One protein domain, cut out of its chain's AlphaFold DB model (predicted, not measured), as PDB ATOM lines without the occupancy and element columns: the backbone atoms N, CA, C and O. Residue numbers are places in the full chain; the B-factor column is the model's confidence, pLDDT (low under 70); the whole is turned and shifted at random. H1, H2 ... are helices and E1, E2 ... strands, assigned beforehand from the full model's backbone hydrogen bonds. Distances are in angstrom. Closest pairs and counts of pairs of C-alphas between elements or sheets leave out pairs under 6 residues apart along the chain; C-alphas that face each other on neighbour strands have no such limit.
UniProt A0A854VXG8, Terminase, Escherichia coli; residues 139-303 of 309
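What this domain is: This is residues 139 to 303 of the 309 residues of the protein "Terminase" of Escherichia coli (UniProt A0A854VXG8). A strongly twisted sheet curls round one helix, H4, while H3 covers part of the opposite face; its core is the long meander E1, E2 and E3, three strands each the antiparallel neighbour of the one before. H5 packs on the sheet over its edge strand E6, H1, H2 and H7 only graze the sheet, and H6 sticks out with residues 269 to 278. The 165 printed residues have seven named helices and seven strands, in the order H1 E1 E2 E3 H2 H3 E4 H4 E5 H5 E6 H6 E7 H7. The class is mixed, the sheet branched and mixed, and the whole compact, with a radius of gyration of the C-alphas of 15.8 A and spans of 45 by 38 by 36 A.

Where its parts are: Find C-alpha 178 at (248.597, 351.732, 145.028); from there E3, residues 178 to 188, runs 33.2 A. E2 is residues 167 to 175, 25.7 A, and E1 153 to 159, 20.2 A. The other strands are E4, 212 to 215, E5, 237 to 243, E6, 262 to 264, and E7, 288 to 290. H1 begins at C-alpha 146, (237.987, 341.232, 145.032), and ends at 149; H2 is 189 to 193, H3 200 to 208, H4 222 to 233, 16.4 A, and H5 249 to 257. H6, 269 to 284, runs 21.7 A, and H7, 294 to 301, ends at (260.962, 333.843, 144.941).

How they stand to each other: Start at E3: E2 lies on one side, antiparallel in a hairpin, with N 171 and O 182 2.8 A apart; E4 and E7 lie on the other side, parallel, with N 213 to O 185 at 2.8 A and N 289 to O 179 at 2.9 A. E1 and E2 form a hairpin, N 157 to O 170 at 2.8 A. Parallel E5 follows beside E1, N 239 to O 154 at 2.8 A, and E6 beside E5, N 263 to O 241 at 3.0 A. E3, H2, H3, E4 and E5, H5, E6 are strand-helix-strand units, parallel strands joined through helices, with right-handed crossovers. H3 and H4 are on opposite faces; H4 touches H5 with residues 222 to 226 alone, the closest C-alphas being Tyr 222 and Leu 251, 6.5 A. H1, H2, H6 and H7 only graze the sheet. Each O i to N i+4 pair is within hydrogen-bond range in H3, H4, H5 and H7, against 10 of 12 in H6 and 0 of 1 in H2, which has 2 of 2 O i to N i+3 pairs; H1 is too short for an i+4 pair.

The domain as a whole: The C-alphas farthest apart, Gly 176 and Pro 195, are 46.1 A apart. The printed part has no cut and no long link. Mean pLDDT of the printed part is 90.4; residues 162 and 246 to 248 are under 70.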
ATOM      1  N   GLU A 139     256.053 342.025 152.658       94.12
ATOM      2  CA  GLU A 139     255.588 343.299 153.217       94.12
ATOM      3  C   GLU A 139     254.587 344.056 152.317       94.12
ATOM      4  O   GLU A 139     253.967 345.019 152.767       94.12
ATOM      5  N   CYS A 140     254.421 343.653 151.054       96.44
ATOM      6  CA  CYS A 140     253.369 344.155 150.164       96.44
ATOM      7  C   CYS A 140     252.044 343.387 150.329       96.44
ATOM      8  O   CYS A 140     251.072 343.683 149.628       96.44
ATOM      9  N   ALA A 141     251.974 342.408 151.237       96.00
ATOM     10  CA  ALA A 141     250.730 341.718 151.532       96.00
ATOM     11  C   ALA A 141     249.733 342.683 152.193       96.00
ATOM     12  O   ALA A 141     250.031 343.336 153.193       96.00
ATOM     13  N   GLY A 142     248.527 342.755 151.640       93.88
ATOM     14  CA  GLY A 142     247.426 343.545 152.174       93.88
ATOM     15  C   GLY A 142     246.121 342.763 152.170       93.88
ATOM     16  O   GLY A 142     245.975 341.739 151.502       93.88
ATOM     17  N   THR A 143     245.148 343.257 152.929       92.06
ATOM     18  CA  THR A 143     243.809 342.668 152.996       92.06
ATOM     19  C   THR A 143     242.843 343.517 152.185       92.06
ATOM     20  O   THR A 143     242.611 344.676 152.517       92.06
ATOM     21  N   PHE A 144     242.284 342.930 151.132       94.44
ATOM     22  CA  PHE A 144     241.192 343.498 150.350       94.44
ATOM     23  C   PHE A 144     240.350 342.374 149.747       94.44
ATOM     24  O   PHE A 144     240.847 341.264 149.509       94.44
ATOM     25  N   ALA A 145     239.071 342.656 149.526       93.75
ATOM     26  CA  ALA A 145     238.175 341.774 148.807       93.75
ATOM     27  C   ALA A 145     238.249 342.074 147.309       93.75
ATOM     28  O   ALA A 145     238.439 343.207 146.882       93.75
ATOM     29  N   GLU A 146     238.053 341.051 146.486       94.00
ATOM     30  CA  GLU A 146     237.987 341.232 145.032       94.00
ATOM     31  C   GLU A 146     236.820 342.143 144.618       94.00
ATOM     32  O   GLU A 146     236.951 342.930 143.687       94.00
ATOM     33  N   ALA A 147     235.724 342.107 145.383       95.94
ATOM     34  CA  ALA A 147     234.575 342.991 145.209       95.94
ATOM     35  C   ALA A 147     234.918 344.483 145.370       95.94
ATOM     36  O   ALA A 147     234.246 345.322 144.775       95.94
ATOM     37  N   ASP A 148     235.982 344.824 146.110       95.31
ATOM     38  CA  ASP A 148     236.453 346.211 146.246       95.31
ATOM     39  C   ASP A 148     237.023 346.756 144.921       95.31
ATOM     40  O   ASP A 148     237.192 347.965 144.756       95.31
ATOM     41  N   LEU A 149     237.326 345.864 143.972       97.44
ATOM     42  CA  LEU A 149     237.900 346.180 142.665       97.44
ATOM     43  C   LEU A 149     236.866 346.144 141.533       97.44
ATOM     44  O   LEU A 149     237.215 346.373 140.375       97.44
ATOM     45  N   TYR A 150     235.591 345.884 141.834       97.81
ATOM     46  CA  TYR A 150     234.548 345.870 140.811       97.81
ATOM     47  C   TYR A 150     234.365 347.262 140.194       97.81
ATOM     48  O   TYR A 150     234.345 348.283 140.882       97.81
ATOM     49  N   GLY A 151     234.281 347.303 138.865       96.25
ATOM     50  CA  GLY A 151     234.237 348.516 138.049       96.25
ATOM     51  C   GLY A 151     235.556 349.293 137.973       96.25
ATOM     52  O   GLY A 151     235.638 350.246 137.197       96.25
ATOM     53  N   GLN A 152     236.587 348.914 138.740       97.88
ATOM     54  CA  GLN A 152     237.892 349.565 138.671       97.88
ATOM     55  C   GLN A 152     238.601 349.211 137.366       97.88
ATOM     56  O   GLN A 152     238.468 348.103 136.838       97.88
ATOM     57  N   GLU A 153     239.366 350.173 136.857       97.88
ATOM     58  CA  GLU A 153     240.227 349.960 135.703       97.88
ATOM     59  C   GLU A 153     241.354 348.994 136.059       97.88
ATOM     60  O   GLU A 153     241.961 349.097 137.129       97.88
ATOM     61  N   CYS A 154     241.653 348.067 135.153       98.31
ATOM     62  CA  CYS A 154     242.789 347.175 135.311       98.31
ATOM     63  C   CYS A 154     243.466 346.832 133.992       98.31
ATOM     64  O   CYS A 154     242.913 346.984 132.901       98.31
ATOM     65  N   TYR A 155     244.695 346.352 134.132       97.88
ATOM     66  CA  TYR A 155     245.541 345.891 133.046       97.88
ATOM     67  C   TYR A 155     245.898 344.439 133.329       97.88
ATOM     68  O   TYR A 155     246.356 344.122 134.429       97.88
ATOM     69  N   ALA A 156     245.656 343.559 132.364       97.06
ATOM     70  CA  ALA A 156     245.917 342.136 132.505       97.06
ATOM     71  C   ALA A 156     247.241 341.762 131.829       97.06
ATOM     72  O   ALA A 156     247.517 342.203 130.716       97.06
ATOM     73  N   GLY A 157     248.043 340.932 132.486       94.69
ATOM     74  CA  GLY A 157     249.201 340.260 131.905       94.69
ATOM     75  C   GLY A 157     248.964 338.756 131.842       94.69
ATOM     76  O   GLY A 157     248.531 338.163 132.834       94.69
ATOM     77  N   LEU A 158     249.244 338.156 130.686       91.75
ATOM     78  CA  LEU A 158     249.150 336.719 130.444       91.75
ATOM     79  C   LEU A 158     250.539 336.093 130.352       91.75
ATOM     80  O   LEU A 158     251.355 336.514 129.532       91.75
ATOM     81  N   ASP A 159     250.747 335.047 131.142       90.25
ATOM     82  CA  ASP A 159     251.887 334.140 131.050       90.25
ATOM     83  C   ASP A 159     251.357 332.731 130.766       90.25
ATOM     84  O   ASP A 159     250.583 332.184 131.558       90.25
ATOM     85  N   LEU A 160     251.681 332.184 129.594       87.69
ATOM     86  CA  LEU A 160     251.063 330.962 129.077       87.69
ATOM     87  C   LEU A 160     252.096 329.855 128.903       87.69
ATOM     88  O   LEU A 160     253.111 330.010 128.227       87.69
ATOM     89  N   SER A 161     251.758 328.696 129.446       84.31
ATOM     90  CA  SER A 161     252.478 327.439 129.308       84.31
ATOM     91  C   SER A 161     251.641 326.444 128.503       84.31
ATOM     92  O   SER A 161     250.411 326.486 128.511       84.31
ATOM     93  N   SER A 162     252.296 325.507 127.813       69.94
ATOM     94  CA  SER A 162     251.595 324.502 127.004       69.94
ATOM     95  C   SER A 162     251.324 323.188 127.752       69.94
ATOM     96  O   SER A 162     250.227 322.644 127.634       69.94
ATOM     97  N   THR A 163     252.297 322.654 128.502       70.00
ATOM     98  CA  THR A 163     252.248 321.254 128.986       70.00
ATOM     99  C   THR A 163     252.606 321.052 130.462       70.00
ATOM    100  O   THR A 163     251.880 320.349 131.169       70.00
ATOM    101  N   SER A 164     253.715 321.609 130.957       71.94
ATOM    102  CA  SER A 164     254.232 321.298 132.306       71.94
ATOM    103  C   SER A 164     254.067 322.396 133.347       71.94
ATOM    104  O   SER A 164     253.903 322.085 134.530       71.94
ATOM    105  N   ASP A 165     254.126 323.652 132.919       82.75
ATOM    106  CA  ASP A 165     254.260 324.791 133.824       82.75
ATOM    107  C   ASP A 165     252.912 325.436 134.145       82.75
ATOM    108  O   ASP A 165     251.889 325.128 133.531       82.75
ATOM    109  N   ILE A 166     252.897 326.323 135.137       91.56
ATOM    110  CA  ILE A 166     251.700 327.076 135.519       91.56
ATOM    111  C   ILE A 166     251.445 328.155 134.465       91.56
ATOM    112  O   ILE A 166     252.341 328.933 134.162       91.56
ATOM    113  N   SER A 167     250.214 328.234 133.960       93.12
ATOM    114  CA  SER A 167     249.740 329.408 133.217       93.12
ATOM    115  C   SER A 167     249.074 330.388 134.178       93.12
ATOM    116  O   SER A 167     248.406 329.965 135.123       93.12
ATOM    117  N   SER A 168     249.223 331.690 133.957       94.88
ATOM    118  CA  SER A 168     248.679 332.713 134.852       94.88
ATOM    119  C   SER A 168     248.092 333.906 134.105       94.88
ATOM    120  O   SER A 168     248.638 334.370 133.107       94.88
ATOM    121  N   VAL A 169     247.008 334.449 134.659       95.69
ATOM    122  CA  VAL A 169     246.516 335.797 134.351       95.69
ATOM    123  C   VAL A 169     246.694 336.649 135.596       95.69
ATOM    124  O   VAL A 169     246.236 336.260 136.670       95.69
ATOM    125  N   CYS A 170     247.348 337.799 135.475       97.31
ATOM    126  CA  CYS A 170     247.492 338.754 136.569       97.31
ATOM    127  C   CYS A 170     246.857 340.090 136.192       97.31
ATOM    128  O   CYS A 170     247.214 340.679 135.176       97.31
ATOM    129  N   TYR A 171     245.940 340.571 137.024       98.31
ATOM    130  CA  TYR A 171     245.281 341.861 136.891       98.31
ATOM    131  C   TYR A 171     245.923 342.872 137.839       98.31
ATOM    132  O   TYR A 171     245.960 342.661 139.055       98.31
ATOM    133  N   ALA A 172     246.392 343.984 137.281       98.19
ATOM    134  CA  ALA A 172     246.928 345.118 138.017       98.19
ATOM    135  C   ALA A 172     245.923 346.276 138.014       98.19
ATOM    136  O   ALA A 172     245.616 346.837 136.961       98.19
ATOM    137  N   PHE A 173     245.430 346.641 139.200       98.50
ATOM    138  CA  PHE A 173     244.450 347.707 139.401       98.50
ATOM    139  C   PHE A 173     245.128 348.941 140.008       98.50
ATOM    140  O   PHE A 173     245.461 348.923 141.200       98.50
ATOM    141  N   PRO A 174     245.358 350.019 139.240       97.50
ATOM    142  CA  PRO A 174     245.820 351.284 139.797       97.50
ATOM    143  C   PRO A 174     244.697 351.952 140.606       97.50
ATOM    144  O   PRO A 174     243.797 352.578 140.056       97.50
ATOM    145  N   VAL A 175     244.765 351.847 141.935       95.75
ATOM    146  CA  VAL A 175     243.794 352.444 142.863       95.75
ATOM    147  C   VAL A 175     244.496 353.517 143.694       95.75
ATOM    148  O   VAL A 175     245.263 353.244 144.624       95.75
ATOM    149  N   GLY A 176     244.259 354.782 143.341       94.44
ATOM    150  CA  GLY A 176     244.919 355.925 143.970       94.44
ATOM    151  C   GLY A 176     246.439 355.890 143.774       94.44
ATOM    152  O   GLY A 176     246.931 356.068 142.666       94.44
ATOM    153  N   LYS A 177     247.196 355.691 144.861       95.38
ATOM    154  CA  LYS A 177     248.672 355.582 144.843       95.38
ATOM    155  C   LYS A 177     249.178 354.139 144.944       95.38
ATOM    156  O   LYS A 177     250.373 353.935 145.158       95.38
ATOM    157  N   LYS A 178     248.282 353.155 144.888       97.50
ATOM    158  CA  LYS A 178     248.597 351.732 145.028       97.50
ATOM    159  C   LYS A 178     248.246 350.985 143.750       97.50
ATOM    160  O   LYS A 178     247.410 351.436 142.972       97.50
ATOM    161  N   ILE A 179     248.879 349.835 143.564       98.31
ATOM    162  CA  ILE A 179     248.544 348.883 142.510       98.31
ATOM    163  C   ILE A 179     248.140 347.582 143.194       98.31
ATOM    164  O   ILE A 179     248.975 346.915 143.805       98.31
ATOM    165  N   MET A 180     246.855 347.255 143.121       98.31
ATOM    166  CA  MET A 180     246.297 346.040 143.710       98.31
ATOM    167  C   MET A 180     246.449 344.897 142.705       98.31
ATOM    168  O   MET A 180     246.141 345.083 141.527       98.31
ATOM    169  N   LEU A 181     246.925 343.735 143.151       98.12
ATOM    170  CA  LEU A 181     247.145 342.571 142.292       98.12
ATOM    171  C   LEU A 181     246.156 341.447 142.598       98.12
ATOM    172  O   LEU A 181     246.024 341.017 143.748       98.12
ATOM    173  N   VAL A 182     245.510 340.938 141.551       97.44
ATOM    174  CA  VAL A 182     244.682 339.726 141.596       97.44
ATOM    175  C   VAL A 182     245.149 338.785 140.497       97.44
ATOM    176  O   VAL A 182     245.229 339.185 139.340       97.44
ATOM    177  N   SER A 183     245.443 337.535 140.847       96.81
ATOM    178  CA  SER A 183     245.923 336.536 139.896       96.81
ATOM    179  C   SER A 183     244.992 335.330 139.827       96.81
ATOM    180  O   SER A 183     244.323 334.968 140.798       96.81
ATOM    181  N   ARG A 184     244.927 334.720 138.644       96.69
ATOM    182  CA  ARG A 184     244.302 333.423 138.384       96.69
ATOM    183  C   ARG A 184     245.389 332.497 137.848       96.69
ATOM    184  O   ARG A 184     246.060 332.858 136.884       96.69
ATOM    185  N   HIS A 185     245.543 331.321 138.446       97.19
ATOM    186  CA  HIS A 185     246.569 330.351 138.063       97.19
ATOM    187  C   HIS A 185     245.937 329.059 137.551       97.19
ATOM    188  O   HIS A 185     244.927 328.603 138.092       97.19
ATOM    189  N   TYR A 186     246.554 328.462 136.536       96.06
ATOM    190  CA  TYR A 186     246.045 327.305 135.812       96.06
ATOM    191  C   TYR A 186     247.119 326.230 135.684       96.06
ATOM    192  O   TYR A 186     248.294 326.532 135.468       96.06
ATOM    193  N   LEU A 187     246.711 324.970 135.807       94.75
ATOM    194  CA  LEU A 187     247.600 323.817 135.675       94.75
ATOM    195  C   LEU A 187     246.844 322.620 135.068       94.75
ATOM    196  O   LEU A 187     245.721 322.358 135.501       94.75
ATOM    197  N   PRO A 188     247.430 321.833 134.149       93.75
ATOM    198  CA  PRO A 188     246.784 320.612 133.673       93.75
ATOM    199  C   PRO A 188     246.658 319.591 134.807       93.75
ATOM    200  O   PRO A 188     247.598 319.389 135.582       93.75
ATOM    201  N   GLU A 189     245.520 318.904 134.902       93.06
ATOM    202  CA  GLU A 189     245.258 317.919 135.959       93.06
ATOM    203  C   GLU A 189     246.324 316.813 135.993       93.06
ATOM    204  O   GLU A 189     246.754 316.385 137.071       93.06
ATOM    205  N   PHE A 190     246.829 316.408 134.822       92.62
ATOM    206  CA  PHE A 190     247.916 315.437 134.708       92.62
ATOM    207  C   PHE A 190     249.149 315.817 135.544       92.62
ATOM    208  O   PHE A 190     249.770 314.942 136.152       92.62
ATOM    209  N   GLN A 191     249.480 317.108 135.664       90.69
ATOM    210  CA  GLN A 191     250.644 317.564 136.433       90.69
ATOM    211  C   GLN A 191     250.514 317.296 137.934       90.69
ATOM    212  O   GLN A 191     251.521 317.149 138.630       90.69
ATOM    213  N   LEU A 192     249.289 317.148 138.443       89.75
ATOM    214  CA  LEU A 192     249.062 316.746 139.826       89.75
ATOM    215  C   LEU A 192     249.385 315.270 140.058       89.75
ATOM    216  O   LEU A 192     249.665 314.900 141.197       89.75
ATOM    217  N   GLN A 193     249.337 314.422 139.029       89.56
ATOM    218  CA  GLN A 193     249.579 312.977 139.139       89.56
ATOM    219  C   GLN A 193     250.935 312.546 138.589       89.56
ATOM    220  O   GLN A 193     251.435 311.495 138.985       89.56
ATOM    221  N   ASN A 194     251.551 313.366 137.738       86.06
ATOM    222  CA  ASN A 194     252.829 313.085 137.107       86.06
ATOM    223  C   ASN A 194     253.947 312.867 138.153       86.06
ATOM    224  O   ASN A 194     254.361 313.821 138.821       86.06
ATOM    225  N   PRO A 195     254.500 311.645 138.288       77.25
ATOM    226  CA  PRO A 195     255.564 311.364 139.252       77.25
ATOM    227  C   PRO A 195     256.860 312.139 138.978       77.25
ATOM    228  O   PRO A 195     257.608 312.411 139.919       77.25
ATOM    229  N   ALA A 196     257.109 312.514 137.717       78.38
ATOM    230  CA  ALA A 196     258.267 313.313 137.319       78.38
ATOM    231  C   ALA A 196     258.139 314.785 137.747       78.38
ATOM    232  O   ALA A 196     259.148 315.474 137.895       78.38
ATOM    233  N   ASN A 197     256.917 315.263 138.002       77.88
ATOM    234  CA  ASN A 197     256.701 316.607 138.506       77.88
ATOM    235  C   ASN A 197     257.052 316.664 140.001       77.88
ATOM    236  O   ASN A 197     256.347 316.124 140.865       77.88
ATOM    237  N   LYS A 198     258.171 317.329 140.306       77.75
ATOM    238  CA  LYS A 198     258.682 317.510 141.672       77.75
ATOM    239  C   LYS A 198     257.777 318.418 142.516       77.75
ATOM    240  O   LYS A 198     257.693 318.228 143.725       77.75
ATOM    241  N   ASN A 199     257.034 319.325 141.877       83.00
ATOM    242  CA  ASN A 199     256.159 320.300 142.530       83.00
ATOM    243  C   ASN A 199     254.720 319.786 142.727       83.00
ATOM    244  O   ASN A 199     253.896 320.466 143.338       83.00
ATOM    245  N   ARG A 200     254.390 318.561 142.286       81.75
ATOM    246  CA  ARG A 200     253.018 318.016 142.368       81.75
ATOM    247  C   ARG A 200     252.391 318.108 143.765       81.75
ATOM    248  O   ARG A 200     251.187 318.303 143.890       81.75
ATOM    249  N   ALA A 201     253.189 317.955 144.826       77.31
ATOM    250  CA  ALA A 201     252.693 317.984 146.200       77.31
ATOM    251  C   ALA A 201     252.216 319.386 146.607       77.31
ATOM    252  O   ALA A 201     251.124 319.512 147.159       77.31
ATOM    253  N   ILE A 202     253.000 320.424 146.294       80.31
ATOM    254  CA  ILE A 202     252.635 321.811 146.593       80.31
ATOM    255  C   ILE A 202     251.497 322.286 145.678       80.31
ATOM    256  O   ILE A 202     250.545 322.898 146.155       80.31
ATOM    257  N   TYR A 203     251.488 321.870 144.406       88.94
ATOM    258  CA  TYR A 203     250.387 322.164 143.484       88.94
ATOM    259  C   TYR A 203     249.054 321.593 143.976       88.94
ATOM    260  O   TYR A 203     248.055 322.306 143.999       88.94
ATOM    261  N   ARG A 204     249.025 320.345 144.469       88.94
ATOM    262  CA  ARG A 204     247.814 319.757 145.080       88.94
ATOM    263  C   ARG A 204     247.309 320.573 146.272       88.94
ATOM    264  O   ARG A 204     246.099 320.682 146.457       88.94
ATOM    265  N   GLN A 205     248.211 321.129 147.084       85.44
ATOM    266  CA  GLN A 205     247.826 321.982 148.211       85.44
ATOM    267  C   GLN A 205     247.189 323.284 147.724       85.44
ATOM    268  O   GLN A 205     246.136 323.665 148.230       85.44
ATOM    269  N   TRP A 206     247.773 323.928 146.714       95.31
ATOM    270  CA  TRP A 206     247.236 325.158 146.136       95.31
ATOM    271  C   TRP A 206     245.911 324.954 145.407       95.31
ATOM    272  O   TRP A 206     245.015 325.777 145.563       95.31
ATOM    273  N   VAL A 207     245.731 323.831 144.708       95.56
ATOM    274  CA  VAL A 207     244.433 323.449 144.127       95.56
ATOM    275  C   VAL A 207     243.390 323.255 145.225       95.56
ATOM    276  O   VAL A 207     242.314 323.842 145.166       95.56
ATOM    277  N   LYS A 208     243.715 322.498 146.283       94.12
ATOM    278  CA  LYS A 208     242.805 322.292 147.423       94.12
ATOM    279  C   LYS A 208     242.441 323.606 148.127       94.12
ATOM    280  O   LYS A 208     241.331 323.734 148.633       94.12
ATOM    281  N   ALA A 209     243.372 324.555 148.177       90.88
ATOM    282  CA  ALA A 209     243.173 325.880 148.755       90.88
ATOM    283  C   ALA A 209     242.496 326.882 147.798       90.88
ATOM    284  O   ALA A 209     242.200 327.997 148.216       90.88
ATOM    285  N   GLY A 210     242.239 326.502 146.541       94.94
ATOM    286  CA  GLY A 210     241.567 327.341 145.545       94.94
ATOM    287  C   GLY A 210     242.461 328.360 144.829       94.94
ATOM    288  O   GLY A 210     241.936 329.206 144.112       94.94
ATOM    289  N   TRP A 211     243.786 328.290 144.989       95.06
ATOM    290  CA  TRP A 211     244.737 329.192 144.323       95.06
ATOM    291  C   TRP A 211     245.051 328.784 142.879       95.06
ATOM    292  O   TRP A 211     245.349 329.642 142.054       95.06
ATOM    293  N   ILE A 212     244.967 327.487 142.563       96.69
ATOM    294  CA  ILE A 212     245.159 326.958 141.205       96.69
ATOM    295  C   ILE A 212     243.867 326.305 140.719       96.69
ATOM    296  O   ILE A 212     243.285 325.465 141.407       96.69
ATOM    297  N   ARG A 213     243.459 326.657 139.500       96.38
ATOM    298  CA  ARG A 213     242.386 326.018 138.734       96.38
ATOM    299  C   ARG A 213     242.993 324.936 137.844       96.38
ATOM    300  O   ARG A 213     243.994 325.171 137.175       96.38
ATOM    301  N   THR A 214     242.404 323.746 137.819       94.75
ATOM    302  CA  THR A 214     242.890 322.673 136.943       94.75
ATOM    303  C   THR A 214     242.153 322.649 135.615       94.75
ATOM    304  O   THR A 214     240.934 322.826 135.593       94.75
ATOM    305  N   THR A 215     242.866 322.367 134.526       92.31
ATOM    306  CA  THR A 215     242.263 322.031 133.227       92.31
ATOM    307  C   THR A 215     242.313 320.515 133.004       92.31
ATOM    308  O   THR A 215     243.309 319.890 133.381       92.31
ATOM    309  N   PRO A 216     241.262 319.887 132.442       91.06
ATOM    310  CA  PRO A 216     241.279 318.453 132.155       91.06
ATOM    311  C   PRO A 216     242.392 318.073 131.170       91.06
ATOM    312  O   PRO A 216     242.662 318.809 130.226       91.06
ATOM    313  N   GLY A 217     242.983 316.890 131.347       89.44
ATOM    314  CA  GLY A 217     244.001 316.359 130.435       89.44
ATOM    315  C   GLY A 217     245.441 316.724 130.808       89.44
ATOM    316  O   GLY A 217     245.761 316.972 131.975       89.44
ATOM    317  N   ASP A 218     246.325 316.668 129.811       89.06
ATOM    318  CA  ASP A 218     247.779 316.826 129.934       89.06
ATOM    319  C   ASP A 218     248.325 318.153 129.385       89.06
ATOM    320  O   ASP A 218     249.515 318.436 129.545       89.06
ATOM    321  N   CYS A 219     247.461 318.991 128.815       87.94
ATOM    322  CA  CYS A 219     247.776 320.338 128.354       87.94
ATOM    323  C   CYS A 219     246.862 321.393 128.995       87.94
ATOM    324  O   CYS A 219     245.811 321.086 129.570       87.94
ATOM    325  N   ILE A 220     247.297 322.654 128.939       87.44
ATOM    326  CA  ILE A 220     246.464 323.777 129.370       87.44
ATOM    327  C   ILE A 220     245.361 324.000 128.336       87.44
ATOM    328  O   ILE A 220     245.625 324.137 127.142       87.44
ATOM    329  N   ASP A 221     244.127 324.093 128.818       88.19
ATOM    330  CA  ASP A 221     242.988 324.523 128.016       88.19
ATOM    331  C   ASP A 221     242.908 326.059 127.996       88.19
ATOM    332  O   ASP A 221     242.500 326.695 128.972       88.19
ATOM    333  N   TYR A 222     243.315 326.669 126.880       87.75
ATOM    334  CA  TYR A 222     243.250 328.122 126.710       87.75
ATOM    335  C   TYR A 222     241.817 328.657 126.587       87.75
ATOM    336  O   TYR A 222     241.597 329.819 126.933       87.75
ATOM    337  N   ASP A 223     240.840 327.839 126.178       89.19
ATOM    338  CA  ASP A 223     239.432 328.255 126.165       89.19
ATOM    339  C   ASP A 223     238.943 328.500 127.595       89.19
ATOM    340  O   ASP A 223     238.255 329.487 127.857       89.19
ATOM    341  N   ARG A 224     239.392 327.680 128.554       90.88
ATOM    342  CA  ARG A 224     239.091 327.892 129.975       90.88
ATOM    343  C   ARG A 224     239.633 329.229 130.488       90.88
ATOM    344  O   ARG A 224     238.932 329.914 131.232       90.88
ATOM    345  N   ILE A 225     240.857 329.592 130.098       92.12
ATOM    346  CA  ILE A 225     241.475 330.874 130.476       92.12
ATOM    347  C   ILE A 225     240.701 332.038 129.848       92.12
ATOM    348  O   ILE A 225     240.395 333.003 130.546       92.12
ATOM    349  N   ARG A 226     240.340 331.941 128.560       91.56
ATOM    350  CA  ARG A 226     239.492 332.932 127.878       91.56
ATOM    351  C   ARG A 226     238.178 333.143 128.626       91.56
ATOM    352  O   ARG A 226     237.825 334.286 128.901       91.56
ATOM    353  N   ASP A 227     237.470 332.065 128.944       93.62
ATOM    354  CA  ASP A 227     236.153 332.139 129.580       93.62
ATOM    355  C   ASP A 227     236.236 332.775 130.971       93.62
ATOM    356  O   ASP A 227     235.381 333.579 131.338       93.62
ATOM    357  N   ASP A 228     237.298 332.482 131.725       95.06
ATOM    358  CA  ASP A 228     237.551 333.135 133.009       95.06
ATOM    359  C   ASP A 228     237.885 334.628 132.850       95.06
ATOM    360  O   ASP A 228     237.395 335.432 133.636       95.06
ATOM    361  N   ILE A 229     238.647 335.022 131.821       95.44
ATOM    362  CA  ILE A 229     238.887 336.445 131.518       95.44
ATOM    363  C   ILE A 229     237.575 337.151 131.161       95.44
ATOM    364  O   ILE A 229     237.357 338.276 131.603       95.44
ATOM    365  N   MET A 230     236.698 336.510 130.383       94.81
ATOM    366  CA  MET A 230     235.390 337.065 130.026       94.81
ATOM    367  C   MET A 230     234.491 337.229 131.254       94.81
ATOM    368  O   MET A 230     233.878 338.280 131.409       94.81
ATOM    369  N   ALA A 231     234.460 336.240 132.150       95.75
ATOM    370  CA  ALA A 231     233.718 336.333 133.405       95.75
ATOM    371  C   ALA A 231     234.282 337.425 134.333       95.75
ATOM    372  O   ALA A 231     233.530 338.194 134.933       95.75
ATOM    373  N   ASP A 232     235.610 337.540 134.425       96.75
ATOM    374  CA  ASP A 232     236.270 338.602 135.188       96.75
ATOM    375  C   ASP A 232     235.963 339.989 134.567       96.75
ATOM    376  O   ASP A 232     235.746 340.956 135.298       96.75
ATOM    377  N   ALA A 233     235.830 340.095 133.239       95.88
ATOM    378  CA  ALA A 233     235.462 341.329 132.530       95.88
ATOM    379  C   ALA A 233     234.015 341.800 132.761       95.88
ATOM    380  O   ALA A 233     233.709 342.966 132.513       95.88
ATOM    381  N   GLU A 234     233.119 340.937 133.250       96.19
ATOM    382  CA  GLU A 234     231.779 341.365 133.680       96.19
ATOM    383  C   GLU A 234     231.843 342.242 134.939       96.19
ATOM    384  O   GLU A 234     230.957 343.065 135.174       96.19
ATOM    385  N   ASN A 235     232.901 342.082 135.742       97.12
ATOM    386  CA  ASN A 235     233.080 342.780 137.012       97.12
ATOM    387  C   ASN A 235     234.225 343.801 136.978       97.12
ATOM    388  O   ASN A 235     234.167 344.793 137.702       97.12
ATOM    389  N   PHE A 236     235.259 343.594 136.162       97.56
ATOM    390  CA  PHE A 236     236.417 344.482 136.036       97.56
ATOM    391  C   PHE A 236     236.385 345.285 134.736       97.56
ATOM    392  O   PHE A 236     235.958 344.796 133.695       97.56
ATOM    393  N   ASN A 237     236.933 346.501 134.760       96.62
ATOM    394  CA  ASN A 237     237.108 347.307 133.554       96.62
ATOM    395  C   ASN A 237     238.507 347.067 132.958       96.62
ATOM    396  O   ASN A 237     239.435 347.854 133.167       96.62
ATOM    397  N   ILE A 238     238.665 345.939 132.255       97.38
ATOM    398  CA  ILE A 238     239.938 345.527 131.645       97.38
ATOM    399  C   ILE A 238     240.248 346.439 130.453       97.38
ATOM    400  O   ILE A 238     239.586 346.377 129.419       97.38
ATOM    401  N   ARG A 239     241.271 347.285 130.594       97.31
ATOM    402  CA  ARG A 239     241.678 348.251 129.562       97.31
ATOM    403  C   ARG A 239     242.587 347.652 128.503       97.31
ATOM    404  O   ARG A 239     242.482 348.023 127.344       97.31
ATOM    405  N   LEU A 240     243.474 346.749 128.904       96.38
ATOM    406  CA  LEU A 240     244.462 346.143 128.020       96.38
ATOM    407  C   LEU A 240     244.837 344.760 128.537       96.38
ATOM    408  O   LEU A 240     245.000 344.573 129.747       96.38
ATOM    409  N   VAL A 241     245.038 343.825 127.614       95.12
ATOM    410  CA  VAL A 241     245.615 342.511 127.890       95.12
ATOM    411  C   VAL A 241     246.972 342.399 127.193       95.12
ATOM    412  O   VAL A 241     247.055 342.314 125.968       95.12
ATOM    413  N   GLY A 242     248.046 342.412 127.980       92.38
ATOM    414  CA  GLY A 242     249.402 342.126 127.522       92.38
ATOM    415  C   GLY A 242     249.661 340.622 127.487       92.38
ATOM    416  O   GLY A 242     249.258 339.902 128.401       92.38
ATOM    417  N   PHE A 243     250.337 340.135 126.450       86.75
ATOM    418  CA  PHE A 243     250.624 338.706 126.293       86.75
ATOM    419  C   PHE A 243     251.984 338.464 125.631       86.75
ATOM    420  O   PHE A 243     252.421 339.270 124.806       86.75
ATOM    421  N   ASP A 244     252.634 337.342 125.935       78.44
ATOM    422  CA  ASP A 244     253.817 336.926 125.181       78.44
ATOM    423  C   ASP A 244     253.438 336.483 123.760       78.44
ATOM    424  O   ASP A 244     252.557 335.659 123.533       78.44
ATOM    425  N   THR A 245     254.154 337.019 122.780       70.81
ATOM    426  CA  THR A 245     254.087 336.636 121.370       70.81
ATOM    427  C   THR A 245     254.277 335.142 121.087       70.81
ATOM    428  O   THR A 245     253.790 334.668 120.056       70.81
ATOM    429  N   TRP A 246     254.968 334.391 121.949       63.69
ATOM    430  CA  TRP A 246     255.201 332.962 121.746       63.69
ATOM    431  C   TRP A 246     253.976 332.130 122.166       63.69
ATOM    432  O   TRP A 246     253.426 332.288 123.247       63.69
ATOM    433  N   ASN A 247     253.514 331.230 121.290       60.03
ATOM    434  CA  ASN A 247     252.425 330.268 121.547       60.03
ATOM    435  C   ASN A 247     251.010 330.817 121.871       60.03
ATOM    436  O   ASN A 247     250.095 330.027 122.104       60.03
ATOM    437  N   ALA A 248     250.781 332.133 121.814       65.94
ATOM    438  CA  ALA A 248     249.514 332.765 122.213       65.94
ATOM    439  C   ALA A 248     248.613 333.247 121.053       65.94
ATOM    440  O   ALA A 248     247.570 333.859 121.284       65.94
ATOM    441  N   THR A 249     248.982 332.995 119.790       72.62
ATOM    442  CA  THR A 249     248.274 333.538 118.609       72.62
ATOM    443  C   THR A 249     246.785 333.173 118.574       72.62
ATOM    444  O   THR A 249     245.952 333.987 118.164       72.62
ATOM    445  N   HIS A 250     246.437 331.964 119.023       78.69
ATOM    446  CA  HIS A 250     245.047 331.517 119.072       78.69
ATOM    447  C   HIS A 250     244.238 332.283 120.127       78.69
ATOM    448  O   HIS A 250     243.243 332.917 119.778       78.69
ATOM    449  N   LEU A 251     244.713 332.314 121.379       81.38
ATOM    450  CA  LEU A 251     244.049 333.032 122.470       81.38
ATOM    451  C   LEU A 251     243.944 334.536 122.181       81.38
ATOM    452  O   LEU A 251     242.901 335.137 122.419       81.38
ATOM    453  N   ARG A 252     244.976 335.135 121.573       84.12
ATOM    454  CA  ARG A 252     244.933 336.527 121.101       84.12
ATOM    455  C   ARG A 252     243.738 336.767 120.179       84.12
ATOM    456  O   ARG A 252     242.995 337.721 120.379       84.12
ATOM    457  N   THR A 253     243.558 335.909 119.175       85.25
ATOM    458  CA  THR A 253     242.476 336.055 118.188       85.25
ATOM    459  C   THR A 253     241.110 335.944 118.863       85.25
ATOM    460  O   THR A 253     240.202 336.712 118.552       85.25
ATOM    461  N   GLN A 254     240.975 335.029 119.824       86.75
ATOM    462  CA  GLN A 254     239.749 334.858 120.601       86.75
ATOM    463  C   GLN A 254     239.439 336.081 121.476       86.75
ATOM    464  O   GLN A 254     238.314 336.571 121.448       86.75
ATOM    465  N   LEU A 255     240.427 336.611 122.203       89.00
ATOM    466  CA  LEU A 255     240.254 337.797 123.049       89.00
ATOM    467  C   LEU A 255     239.936 339.051 122.221       89.00
ATOM    468  O   LEU A 255     239.038 339.810 122.577       89.00
ATOM    469  N   GLN A 256     240.595 339.235 121.074       90.25
ATOM    470  CA  GLN A 256     240.253 340.315 120.142       90.25
ATOM    471  C   GLN A 256     238.831 340.154 119.586       90.25
ATOM    472  O   GLN A 256     238.088 341.130 119.506       90.25
ATOM    473  N   GLY A 257     238.427 338.926 119.243       87.25
ATOM    474  CA  GLY A 257     237.061 338.614 118.813       87.25
ATOM    475  C   GLY A 257     236.005 338.875 119.894       87.25
ATOM    476  O   GLY A 257     234.878 339.234 119.565       87.25
ATOM    477  N   ALA A 258     236.381 338.758 121.170       85.00
ATOM    478  CA  ALA A 258     235.555 339.115 122.323       85.00
ATOM    479  C   ALA A 258     235.561 340.626 122.646       85.00
ATOM    480  O   ALA A 258     234.871 341.052 123.568       85.00
ATOM    481  N   GLY A 259     236.299 341.442 121.882       88.00
ATOM    482  CA  GLY A 259     236.314 342.901 122.009       88.00
ATOM    483  C   GLY A 259     237.386 343.468 122.943       88.00
ATOM    484  O   GLY A 259     237.364 344.668 123.208       88.00
ATOM    485  N   PHE A 260     238.328 342.651 123.427       91.88
ATOM    486  CA  PHE A 260     239.438 343.145 124.243       91.88
ATOM    487  C   PHE A 260     240.508 343.836 123.395       91.88
ATOM    488  O   PHE A 260     240.846 343.393 122.293       91.88
ATOM    489  N   GLU A 261     241.107 344.886 123.956       93.81
ATOM    490  CA  GLU A 261     242.365 345.426 123.451       93.81
ATOM    491  C   GLU A 261     243.512 344.521 123.911       93.81
ATOM    492  O   GLU A 261     243.685 344.261 125.104       93.81
ATOM    493  N   VAL A 262     244.277 343.998 122.952       92.19
ATOM    494  CA  VAL A 262     245.308 342.987 123.202       92.19
ATOM    495  C   VAL A 262     246.615 343.427 122.549       92.19
ATOM    496  O   VAL A 262     246.668 343.580 121.323       92.19
ATOM    497  N   GLU A 263     247.674 343.594 123.344       91.12
ATOM    498  CA  GLU A 263     248.987 344.055 122.874       91.12
ATOM    499  C   GLU A 263     250.075 342.995 123.107       91.12
ATOM    500  O   GLU A 263     250.205 342.467 124.214       91.12
ATOM    501  N   PRO A 264     250.889 342.672 122.084       89.38
ATOM    502  CA  PRO A 264     252.032 341.795 122.274       89.38
ATOM    503  C   PRO A 264     253.088 342.452 123.174       89.38
ATOM    504  O   PRO A 264     253.512 343.590 122.951       89.38
ATOM    505  N   PHE A 265     253.599 341.680 124.125       89.25
ATOM    506  CA  PHE A 265     254.743 342.015 124.959       89.25
ATOM    507  C   PHE A 265     255.904 341.059 124.632       89.25
ATOM    508  O   PHE A 265     256.003 339.982 125.216       89.25
ATOM    509  N   PRO A 266     256.772 341.407 123.662       86.88
ATOM    510  CA  PRO A 266     257.902 340.560 123.293       86.88
ATOM    511  C   PRO A 266     258.854 340.341 124.468       86.88
ATOM    512  O   PRO A 266     259.240 341.311 125.128       86.88
ATOM    513  N   GLN A 267     259.302 339.099 124.670       84.12
ATOM    514  CA  GLN A 267     260.262 338.753 125.719       84.12
ATOM    515  C   GLN A 267     261.706 339.143 125.369       84.12
ATOM    516  O   GLN A 267     262.586 338.304 125.202       84.12
ATOM    517  N   THR A 268     261.962 340.441 125.217       87.25
ATOM    518  CA  THR A 268     263.302 340.975 124.940       87.25
ATOM    519  C   THR A 268     263.833 341.753 126.134       87.25
ATOM    520  O   THR A 268     263.056 342.365 126.872       87.25
ATOM    521  N   TYR A 269     265.161 341.817 126.284       82.88
ATOM    522  CA  TYR A 269     265.807 342.663 127.297       82.88
ATOM    523  C   TYR A 269     265.305 344.110 127.246       82.88
ATOM    524  O   TYR A 269     265.059 344.710 128.289       82.88
ATOM    525  N   LEU A 270     265.075 344.646 126.043       86.06
ATOM    526  CA  LEU A 270     264.575 346.006 125.838       86.06
ATOM    527  C   LEU A 270     263.190 346.239 126.468       86.06
ATOM    528  O   LEU A 270     262.928 347.329 126.974       86.06
ATOM    529  N   ARG A 271     262.300 345.237 126.440       88.19
ATOM    530  CA  ARG A 271     260.951 345.329 127.023       88.19
ATOM    531  C   ARG A 271     260.951 344.950 128.507       88.19
ATOM    532  O   ARG A 271     260.359 345.669 129.310       88.19
ATOM    533  N   PHE A 272     261.641 343.874 128.883       88.31
ATOM    534  CA  PHE A 272     261.653 343.374 130.260       88.31
ATOM    535  C   PHE A 272     262.478 344.230 131.221       88.31
ATOM    536  O   PHE A 272     262.033 344.448 132.342       88.31
ATOM    537  N   SER A 273     263.629 344.770 130.808       85.50
ATOM    538  CA  SER A 273     264.495 345.558 131.702       85.50
ATOM    539  C   SER A 273     263.783 346.751 132.357       85.50
ATOM    540  O   SER A 273     263.827 346.858 133.585       85.50
ATOM    541  N   PRO A 274     263.097 347.651 131.615       88.88
ATOM    542  CA  PRO A 274     262.383 348.760 132.244       88.88
ATOM    543  C   PRO A 274     261.191 348.292 133.090       88.88
ATOM    544  O   PRO A 274     260.932 348.886 134.139       88.88
ATOM    545  N   ALA A 275     260.490 347.227 132.680       91.12
ATOM    546  CA  ALA A 275     259.368 346.668 133.432       91.12
ATOM    547  C   ALA A 275     259.829 346.075 134.776       91.12
ATOM    548  O   ALA A 275     259.274 346.422 135.818       91.12
ATOM    549  N   ALA A 276     260.892 345.268 134.765       89.81
ATOM    550  CA  ALA A 276     261.473 344.661 135.955       89.81
ATOM    551  C   ALA A 276     262.014 345.726 136.924       89.81
ATOM    552  O   ALA A 276     261.641 345.746 138.096       89.81
ATOM    553  N   LYS A 277     262.805 346.691 136.435       86.50
ATOM    554  CA  LYS A 277     263.315 347.790 137.278       86.50
ATOM    555  C   LYS A 277     262.176 348.610 137.900       86.50
ATOM    556  O   LYS A 277     262.231 348.959 139.077       86.50
ATOM    557  N   SER A 278     261.120 348.900 137.136       91.69
ATOM    558  CA  SER A 278     259.962 349.654 137.642       91.69
ATOM    559  C   SER A 278     259.168 348.863 138.682       91.69
ATOM    560  O   SER A 278     258.794 349.411 139.719       91.69
ATOM    561  N   PHE A 279     258.939 347.572 138.436       93.88
ATOM    562  CA  PHE A 279     258.213 346.707 139.361       93.88
ATOM    563  C   PHE A 279     258.975 346.516 140.679       93.88
ATOM    564  O   PHE A 279     258.376 346.626 141.747       93.88
ATOM    565  N   GLU A 280     260.299 346.344 140.629       91.19
ATOM    566  CA  GLU A 280     261.163 346.301 141.816       91.19
ATOM    567  C   GLU A 280     261.051 347.587 142.649       91.19
ATOM    568  O   GLU A 280     260.848 347.536 143.864       91.19
ATOM    569  N   VAL A 281     261.072 348.759 142.003       90.75
ATOM    570  CA  VAL A 281     260.837 350.046 142.681       90.75
ATOM    571  C   VAL A 281     259.452 350.090 143.330       90.75
ATOM    572  O   VAL A 281     259.322 350.568 144.459       90.75
ATOM    573  N   PHE A 282     258.408 349.607 142.653       95.44
ATOM    574  CA  PHE A 282     257.052 349.588 143.205       95.44
ATOM    575  C   PHE A 282     256.917 348.656 144.407       95.44
ATOM    576  O   PHE A 282     256.255 349.028 145.378       95.44
ATOM    577  N   VAL A 283     257.563 347.491 144.388       94.31
ATOM    578  CA  VAL A 283     257.598 346.576 145.535       94.31
ATOM    579  C   VAL A 283     258.342 347.219 146.705       94.31
ATOM    580  O   VAL A 283     257.792 347.323 147.799       94.31
ATOM    581  N   ASN A 284     259.543 347.754 146.484       89.50
ATOM    582  CA  ASN A 284     260.340 348.348 147.563       89.50
ATOM    583  C   ASN A 284     259.684 349.598 148.170       89.50
ATOM    584  O   ASN A 284     259.761 349.824 149.376       89.50
ATOM    585  N   ARG A 285     258.946 350.378 147.369       91.88
ATOM    586  CA  ARG A 285     258.163 351.536 147.844       91.88
ATOM    587  C   ARG A 285     256.781 351.176 148.397       91.88
ATOM    588  O   ARG A 285     256.000 352.080 148.696       91.88
ATOM    589  N   LYS A 286     256.450 349.885 148.504       94.81
ATOM    590  CA  LYS A 286     255.135 349.388 148.947       94.81
ATOM    591  C   LYS A 286     253.974 349.947 148.129       94.81
ATOM    592  O   LYS A 286     252.893 350.189 148.661       94.81
ATOM    593  N   VAL A 287     254.191 350.226 146.847       97.69
ATOM    594  CA  VAL A 287     253.140 350.652 145.911       97.69
ATOM    595  C   VAL A 287     252.274 349.455 145.523       97.69
ATOM    596  O   VAL A 287     251.056 349.598 145.430       97.69
ATOM    597  N   ILE A 288     252.888 348.282 145.347       97.94
ATOM    598  CA  ILE A 288     252.175 347.024 145.113       97.94
ATOM    599  C   ILE A 288     251.439 346.584 146.383       97.94
ATOM    600  O   ILE A 288     251.983 346.687 147.483       97.94
ATOM    601  N   VAL A 289     250.226 346.058 146.219       97.94
ATOM    602  CA  VAL A 289     249.462 345.372 147.266       97.94
ATOM    603  C   VAL A 289     248.925 344.051 146.709       97.94
ATOM    604  O   VAL A 289     248.190 344.050 145.722       97.94
ATOM    605  N   HIS A 290     249.263 342.922 147.332       96.56
ATOM    606  CA  HIS A 290     248.782 341.591 146.926       96.56
ATOM    607  C   HIS A 290     248.063 340.871 148.076       96.56
ATOM    608  O   HIS A 290     248.255 341.194 149.246       96.56
ATOM    609  N   ARG A 291     247.243 339.860 147.760       94.25
ATOM    610  CA  ARG A 291     246.372 339.153 148.730       94.25
ATOM    611  C   ARG A 291     247.050 337.990 149.466       94.25
ATOM    612  O   ARG A 291     246.373 337.082 149.938       94.25
ATOM    613  N   GLY A 292     248.381 337.974 149.513       92.50
ATOM    614  CA  GLY A 292     249.129 336.824 150.039       92.50
ATOM    615  C   GLY A 292     249.015 335.558 149.180       92.50
ATOM    616  O   GLY A 292     249.096 334.460 149.720       92.50
ATOM    617  N   ASP A 293     248.819 335.708 147.865       94.81
ATOM    618  CA  ASP A 293     248.804 334.595 146.912       94.81
ATOM    619  C   ASP A 293     250.112 333.774 147.003       94.81
ATOM    620  O   ASP A 293     251.189 334.310 146.709       94.81
ATOM    621  N   PRO A 294     250.054 332.497 147.428       92.12
ATOM    622  CA  PRO A 294     251.239 331.677 147.631       92.12
ATOM    623  C   PRO A 294     251.852 331.180 146.318       92.12
ATOM    624  O   PRO A 294     253.041 330.868 146.303       92.12
ATOM    625  N   VAL A 295     251.077 331.117 145.230       94.25
ATOM    626  CA  VAL A 295     251.571 330.732 143.903       94.25
ATOM    627  C   VAL A 295     252.409 331.875 143.353       94.25
ATOM    628  O   VAL A 295     253.573 331.672 143.016       94.25
ATOM    629  N   LEU A 296     251.862 333.095 143.361       93.88
ATOM    630  CA  LEU A 296     252.594 334.282 142.928       93.88
ATOM    631  C   LEU A 296     253.817 334.551 143.817       93.88
ATOM    632  O   LEU A 296     254.883 334.875 143.302       93.88
ATOM    633  N   ALA A 297     253.704 334.374 145.139       91.31
ATOM    634  CA  ALA A 297     254.844 334.508 146.049       91.31
ATOM    635  C   ALA A 297     255.954 333.487 145.755       91.31
ATOM    636  O   ALA A 297     257.132 333.847 145.764       91.31
ATOM    637  N   TRP A 298     255.593 332.233 145.458       88.06
ATOM    638  CA  TRP A 298     256.561 331.227 145.033       88.06
ATOM    639  C   TRP A 298     257.208 331.615 143.702       88.06
ATOM    640  O   TRP A 298     258.433 331.626 143.620       88.06
ATOM    641  N   SER A 299     256.432 332.026 142.696       89.69
ATOM    642  CA  SER A 299     256.979 332.510 141.423       89.69
ATOM    643  C   SER A 299     257.967 333.659 141.632       89.69
ATOM    644  O   SER A 299     259.100 333.563 141.174       89.69
ATOM    645  N   MET A 300     257.603 334.679 142.417       88.88
ATOM    646  CA  MET A 300     258.474 335.815 142.743       88.88
ATOM    647  C   MET A 300     259.786 335.398 143.421       88.88
ATOM    648  O   MET A 300     260.820 336.010 143.167       88.88
ATOM    649  N   SER A 301     259.764 334.354 144.257       79.75
ATOM    650  CA  SER A 301     260.962 333.843 144.941       79.75
ATOM    651  C   SER A 301     261.945 333.107 144.025       79.75
ATOM    652  O   SER A 301     263.110 332.960 144.380       79.75
ATOM    653  N   ASN A 302     261.490 332.662 142.852       79.56
ATOM    654  CA  ASN A 302     262.307 331.923 141.890       79.56
ATOM    655  C   ASN A 302     262.859 332.803 140.755       79.56
ATOM    656  O   ASN A 302     263.580 332.296 139.898       79.56
ATOM    657  N   VAL A 303     262.532 334.102 140.721       84.88
ATOM    658  CA  VAL A 303     263.027 335.015 139.681       84.88
ATOM    659  C   VAL A 303     264.423 335.519 140.032       84.88
ATOM    660  O   VAL A 303     264.667 336.074 141.106       84.88
TER     661      VAL A 303